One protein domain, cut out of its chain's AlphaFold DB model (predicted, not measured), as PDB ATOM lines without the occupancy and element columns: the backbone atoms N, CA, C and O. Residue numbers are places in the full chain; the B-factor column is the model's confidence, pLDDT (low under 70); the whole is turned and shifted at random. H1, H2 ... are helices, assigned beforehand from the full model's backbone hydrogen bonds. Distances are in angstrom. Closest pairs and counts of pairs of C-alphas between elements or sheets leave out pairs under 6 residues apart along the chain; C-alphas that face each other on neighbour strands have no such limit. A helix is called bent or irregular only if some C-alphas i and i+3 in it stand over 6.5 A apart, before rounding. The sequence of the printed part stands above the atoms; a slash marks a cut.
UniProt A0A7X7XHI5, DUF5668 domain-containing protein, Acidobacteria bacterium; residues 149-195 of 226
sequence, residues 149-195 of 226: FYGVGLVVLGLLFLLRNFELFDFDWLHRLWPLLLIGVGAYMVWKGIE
ATOM      1  N   PHE A 149      21.046  34.845 113.494       82.56
ATOM      2  CA  PHE A 149      20.350  33.701 112.908       82.56
ATOM      3  C   PHE A 149      18.884  33.624 113.357       82.56
ATOM      4  O   PHE A 149      18.000  33.473 112.519       82.56
ATOM      5  N   TYR A 150      18.612  33.797 114.655       74.50
ATOM      6  CA  TYR A 150      17.238  33.838 115.167       74.50
ATOM      7  C   TYR A 150      16.455  35.047 114.647       74.50
ATOM      8  O   TYR A 150      15.292  34.894 114.280       74.50
ATOM      9  N   GLY A 151      17.081  36.225 114.564       75.31
ATOM     10  CA  GLY A 151      16.450  37.428 114.013       75.31
ATOM     11  C   GLY A 151      16.059  37.266 112.543       75.31
ATOM     12  O   GLY A 151      14.909  37.501 112.180       75.31
ATOM     13  N   VAL A 152      16.986  36.790 111.704       82.81
ATOM     14  CA  VAL A 152      16.721  36.482 110.289       82.81
ATOM     15  C   VAL A 152      15.657  35.392 110.169       82.81
ATOM     16  O   VAL A 152      14.734  35.528 109.370       82.81
ATOM     17  N   GLY A 153      15.737  34.349 110.997       84.31
ATOM     18  CA  GLY A 153      14.743  33.281 111.045       84.31
ATOM     19  C   GLY A 153      13.332  33.796 111.337       84.31
ATOM     20  O   GLY A 153      12.399  33.408 110.640       84.31
ATOM     21  N   LEU A 154      13.171  34.710 112.303       78.62
ATOM     22  CA  LEU A 154      11.877  35.331 112.612       78.62
ATOM     23  C   LEU A 154      11.335  36.160 111.444       78.62
ATOM     24  O   LEU A 154      10.146  36.079 111.144       78.62
ATOM     25  N   VAL A 155      12.190  36.940 110.778       81.44
ATOM     26  CA  VAL A 155      11.791  37.754 109.618       81.44
ATOM     27  C   VAL A 155      11.328  36.864 108.467       81.44
ATOM     28  O   VAL A 155      10.272  37.108 107.889       81.44
ATOM     29  N   VAL A 156      12.081  35.804 108.167       85.75
ATOM     30  CA  VAL A 156      11.722  34.830 107.128       85.75
ATOM     31  C   VAL A 156      10.420  34.119 107.482       85.75
ATOM     32  O   VAL A 156       9.534  34.024 106.638       85.75
ATOM     33  N   LEU A 157      10.260  33.670 108.729       83.00
ATOM     34  CA  LEU A 157       9.033  33.022 109.191       83.00
ATOM     35  C   LEU A 157       7.820  33.957 109.079       83.00
ATOM     36  O   LEU A 157       6.772  33.539 108.593       83.00
ATOM     37  N   GLY A 158       7.970  35.219 109.485       78.19
ATOM     38  CA  GLY A 158       6.924  36.235 109.371       78.19
ATOM     39  C   GLY A 158       6.545  36.525 107.919       78.19
ATOM     40  O   GLY A 158       5.359  36.574 107.599       78.19
ATOM     41  N   LEU A 159       7.532  36.633 107.024       85.19
ATOM     42  CA  LEU A 159       7.301  36.764 105.583       85.19
ATOM     43  C   LEU A 159       6.547  35.554 105.029       85.19
ATOM     44  O   LEU A 159       5.554  35.733 104.337       85.19
ATOM     45  N   LEU A 160       6.957  34.331 105.369       81.75
ATOM     46  CA  LEU A 160       6.266  33.115 104.927       81.75
ATOM     47  C   LEU A 160       4.802  33.091 105.384       81.75
ATOM     48  O   LEU A 160       3.918  32.749 104.600       81.75
ATOM     49  N   PHE A 161       4.533  33.493 106.629       78.19
ATOM     50  CA  PHE A 161       3.172  33.571 107.159       78.19
ATOM     51  C   PHE A 161       2.334  34.637 106.440       78.19
ATOM     52  O   PHE A 161       1.167  34.402 106.133       78.19
ATOM     53  N   LEU A 162       2.941  35.783 106.119       81.56
ATOM     54  CA  LEU A 162       2.304  36.850 105.352       81.56
ATOM     55  C   LEU A 162       1.977  36.392 103.924       81.56
ATOM     56  O   LEU A 162       0.853  36.583 103.472       81.56
ATOM     57  N   LEU A 163       2.924  35.747 103.230       82.38
ATOM     58  CA  LEU A 163       2.704  35.201 101.886       82.38
ATOM     59  C   LEU A 163       1.585  34.152 101.879       82.38
ATOM     60  O   LEU A 163       0.759  34.158 100.968       82.38
ATOM     61  N   ARG A 164       1.523  33.300 102.911       74.75
ATOM     62  CA  ARG A 164       0.423  32.348 103.100       74.75
ATOM     63  C   ARG A 164      -0.926  33.055 103.260       74.75
ATOM     64  O   ARG A 164      -1.908  32.593 102.699       74.75
ATOM     65  N   ASN A 165      -0.986  34.167 103.994       78.00
ATOM     66  CA  ASN A 165      -2.228  34.927 104.178       78.00
ATOM     67  C   ASN A 165      -2.748  35.562 102.877       78.00
ATOM     68  O   ASN A 165      -3.941  35.809 102.757       78.00
ATOM     69  N   PHE A 166      -1.871  35.836 101.909       81.62
ATOM     70  CA  PHE A 166      -2.260  36.350 100.593       81.62
ATOM     71  C   PHE A 166      -2.666  35.251  99.597       81.62
ATOM     72  O   PHE A 166      -2.898  35.575  98.436       81.62
ATOM     73  N   GLU A 167      -2.707  33.977 100.013       72.69
ATOM     74  CA  GLU A 167      -2.962  32.811  99.142       72.69
ATOM     75  C   GLU A 167      -2.041  32.756  97.905       72.69
ATOM     76  O   GLU A 167      -2.300  32.056  96.932       72.69
ATOM     77  N   LEU A 168      -0.913  33.478  97.933       66.31
ATOM     78  CA  LEU A 168       0.031  33.540  96.814       66.31
ATOM     79  C   LEU A 168       0.865  32.252  96.688       66.31
ATOM     80  O   LEU A 168       1.529  32.059  95.672       66.31
ATOM     81  N   PHE A 169       0.855  31.396  97.718       60.62
ATOM     82  CA  PHE A 169       1.580  30.126  97.778       60.62
ATOM     83  C   PHE A 169       0.812  29.077  98.599       60.62
ATOM     84  O   PHE A 169       0.714  29.194  99.824       60.62
ATOM     85  N   ASP A 170       0.363  28.006  97.942       65.56
ATOM     86  CA  ASP A 170      -0.152  26.804  98.602       65.56
ATOM     87  C   ASP A 170       1.012  25.950  99.132       65.56
ATOM     88  O   ASP A 170       1.745  25.294  98.389       65.56
ATOM     89  N   PHE A 171       1.201  25.942 100.454       62.22
ATOM     90  CA  PHE A 171       2.229  25.138 101.132       62.22
ATOM     91  C   PHE A 171       1.817  23.668 101.351       62.22
ATOM     92  O   PHE A 171       2.430  22.968 102.163       62.22
ATOM     93  N   ASP A 172       0.823  23.165 100.619       66.69
ATOM     94  CA  ASP A 172       0.339  21.782 100.731       66.69
ATOM     95  C   ASP A 172       1.448  20.748 100.502       66.69
ATOM     96  O   ASP A 172       1.514  19.726 101.191       66.69
ATOM     97  N   TRP A 173       2.394  21.036  99.600       69.75
ATOM     98  CA  TRP A 173       3.597  20.215  99.438       69.75
ATOM     99  C   TRP A 173       4.393  20.168 100.753       69.75
ATOM    100  O   TRP A 173       4.739  19.087 101.236       69.75
ATOM    101  N   LEU A 174       4.670  21.313 101.376       71.94
ATOM    102  CA  LEU A 174       5.517  21.387 102.568       71.94
ATOM    103  C   LEU A 174       4.922  20.607 103.753       71.94
ATOM    104  O   LEU A 174       5.648  19.867 104.420       71.94
ATOM    105  N   HIS A 175       3.600  20.673 103.948       64.56
ATOM    106  CA  HIS A 175       2.891  19.833 104.923       64.56
ATOM    107  C   HIS A 175       3.029  18.333 104.622       64.56
ATOM    108  O   HIS A 175       3.178  17.527 105.540       64.56
ATOM    109  N   ARG A 176       3.054  17.950 103.340       74.06
ATOM    110  CA  ARG A 176       3.243  16.564 102.888       74.06
ATOM    111  C   ARG A 176       4.675  16.047 103.074       74.06
ATOM    112  O   ARG A 176       4.868  14.845 103.233       74.06
ATOM    113  N   LEU A 177       5.673  16.935 103.061       79.56
ATOM    114  CA  LEU A 177       7.096  16.603 103.236       79.56
ATOM    115  C   LEU A 177       7.535  16.490 104.702       79.56
ATOM    116  O   LEU A 177       8.518  15.803 104.983       79.56
ATOM    117  N   TRP A 178       6.844  17.140 105.640       79.88
ATOM    118  CA  TRP A 178       7.218  17.108 107.061       79.88
ATOM    119  C   TRP A 178       7.343  15.698 107.663       79.88
ATOM    120  O   TRP A 178       8.336  15.448 108.352       79.88
ATOM    121  N   PRO A 179       6.425  14.751 107.383       81.88
ATOM    122  CA  PRO A 179       6.561  13.368 107.833       81.88
ATOM    123  C   PRO A 179       7.857  12.706 107.348       81.88
ATOM    124  O   PRO A 179       8.525  12.028 108.123       81.88
ATOM    125  N   LEU A 180       8.263  12.950 106.096       85.62
ATOM    126  CA  LEU A 180       9.516  12.428 105.541       85.62
ATOM    127  C   LEU A 180      10.746  12.999 106.251       85.62
ATOM    128  O   LEU A 180      11.712  12.272 106.477       85.62
ATOM    129  N   LEU A 181      10.709  14.277 106.631       85.25
ATOM    130  CA  LEU A 181      11.792  14.910 107.382       85.25
ATOM    131  C   LEU A 181      11.907  14.300 108.787       85.25
ATOM    132  O   LEU A 181      13.008  13.936 109.195       85.25
ATOM    133  N   LEU A 182      10.785  14.110 109.495       83.12
ATOM    134  CA  LEU A 182      10.763  13.430 110.798       83.12
ATOM    135  C   LEU A 182      11.327  12.005 110.707       83.12
ATOM    136  O   LEU A 182      12.142  11.609 111.540       83.12
ATOM    137  N   ILE A 183      10.928  11.259 109.674       88.38
ATOM    138  CA  ILE A 183      11.433   9.907 109.402       88.38
ATOM    139  C   ILE A 183      12.939   9.947 109.121       88.38
ATOM    140  O   ILE A 183      13.679   9.140 109.679       88.38
ATOM    141  N   GLY A 184      13.416  10.897 108.315       91.50
ATOM    142  CA  GLY A 184      14.837  11.059 108.004       91.50
ATOM    143  C   GLY A 184      15.686  11.391 109.233       91.50
ATOM    144  O   GLY A 184      16.725  10.767 109.452       91.50
ATOM    145  N   VAL A 185      15.229  12.322 110.078       88.75
ATOM    146  CA  VAL A 185      15.900  12.677 111.343       88.75
ATOM    147  C   VAL A 185      15.908  11.491 112.308       88.75
ATOM    148  O   VAL A 185      16.944  11.194 112.907       88.75
ATOM    149  N   GLY A 186      14.787  10.774 112.417       84.38
ATOM    150  CA  GLY A 186      14.688   9.554 113.216       84.38
ATOM    151  C   GLY A 186      15.653   8.468 112.734       84.38
ATOM    152  O   GLY A 186      16.426   7.934 113.528       84.38
ATOM    153  N   ALA A 187      15.681   8.198 111.428       91.00
ATOM    154  CA  ALA A 187      16.595   7.237 110.817       91.00
ATOM    155  C   ALA A 187      18.065   7.624 111.040       91.00
ATOM    156  O   ALA A 187      18.885   6.771 111.378       91.00
ATOM    157  N   TYR A 188      18.394   8.912 110.930       92.50
ATOM    158  CA  TYR A 188      19.735   9.424 111.198       92.50
ATOM    159  C   TYR A 188      20.153   9.240 112.665       92.50
ATOM    160  O   TYR A 188      21.271   8.800 112.935       92.50
ATOM    161  N   MET A 189      19.263   9.512 113.626       82.69
ATOM    162  CA  MET A 189      19.537   9.260 115.047       82.69
ATOM    163  C   MET A 189      19.777   7.776 115.335       82.69
ATOM    164  O   MET A 189      20.693   7.445 116.088       82.69
ATOM    165  N   VAL A 190      18.994   6.887 114.720       88.19
ATOM    166  CA  VAL A 190      19.162   5.434 114.859       88.19
ATOM    167  C   VAL A 190      20.483   4.978 114.247       88.19
ATOM    168  O   VAL A 190      21.240   4.263 114.900       88.19
ATOM    169  N   TRP A 191      20.811   5.436 113.039       93.12
ATOM    170  CA  TRP A 191      22.072   5.104 112.377       93.12
ATOM    171  C   TRP A 191      23.275   5.552 113.215       93.12
ATOM    172  O   TRP A 191      24.144   4.737 113.530       93.12
ATOM    173  N   LYS A 192      23.274   6.798 113.693       89.50
ATOM    174  CA  LYS A 192      24.326   7.314 114.577       89.50
ATOM    175  C   LYS A 192      24.405   6.547 115.904       89.50
ATOM    176  O   LYS A 192      25.495   6.332 116.435       89.50
ATOM    177  N   GLY A 193      23.265   6.107 116.443       82.56
ATOM    178  CA  GLY A 193      23.201   5.231 117.615       82.56
ATOM    179  C   GLY A 193      23.863   3.872 117.373       82.56
ATOM    180  O   GLY A 193      24.642   3.409 118.203       82.56
ATOM    181  N   ILE A 194      23.626   3.266 116.207       87.81
ATOM    182  CA  ILE A 194      24.226   1.987 115.799       87.81
ATOM    183  C   ILE A 194      25.730   2.133 115.545       87.81
ATOM    184  O   ILE A 194      26.501   1.257 115.936       87.81
ATOM    185  N   GLU A 195      26.181   3.234 114.942       86.25
ATOM    186  CA  GLU A 195      27.612   3.518 114.778       86.25
ATOM    187  C   GLU A 195      28.322   3.614 116.125       86.25
ATOM    188  O   GLU A 195      29.402   3.047 116.287       86.25
TER     189      GLU A 195
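This is residues 149 to 195 of the 226 residues of the protein "DUF5668 domain-containing protein" of Acidobacteria bacterium (UniProt A0A7X7XHI5). Two separate helices make an open, flat V: the long H2 is one arm, the shorter H1 is the other, and a short link joins them at the narrow end. The space between the arms is empty, with no core. The printed part has 47 residues, with two named helices in the order H1, H2 and no named strand; the class is all helix. The whole is extended, with a radius of gyration of the C-alphas of 15.4 A, and the C-alphas span 46 by 26 by 7 A.

Begin with H2, residues 172 to 195, the longest helix. Across the link from it is H1, residues 149 to 165, and the two are apart, with no C-alpha of the one within 8 A of the other. Residues 149 to 159, 161 to 168 and 172 to 195 stand free. In H1 every O i to N i+4 pair is within hydrogen-bond range; in H2 18 of 20 are. H2 is irregular, but only just: C-alphas 176 and 179 are 6.8 A apart.

Find C-alpha 172 at (0.339, 21.782, 100.731); from there H2 runs 35.7 A to C-alpha 195 at (27.612, 3.518, 114.778). Then look at C-alpha 149 at (20.350, 33.701, 112.908), where H1 begins; it runs 24.2 A to C-alpha 165. The link between them is residues 166 to 171.

The two C-alphas farthest apart, those of Phe 166 and Glu 195, are 46.6 A apart. The printed part has no cut, and its one link, H1 to H2, is short. The mean pLDDT of the printed part is 80.1; look for values under 70 at residues 168 to 173 and residue 175.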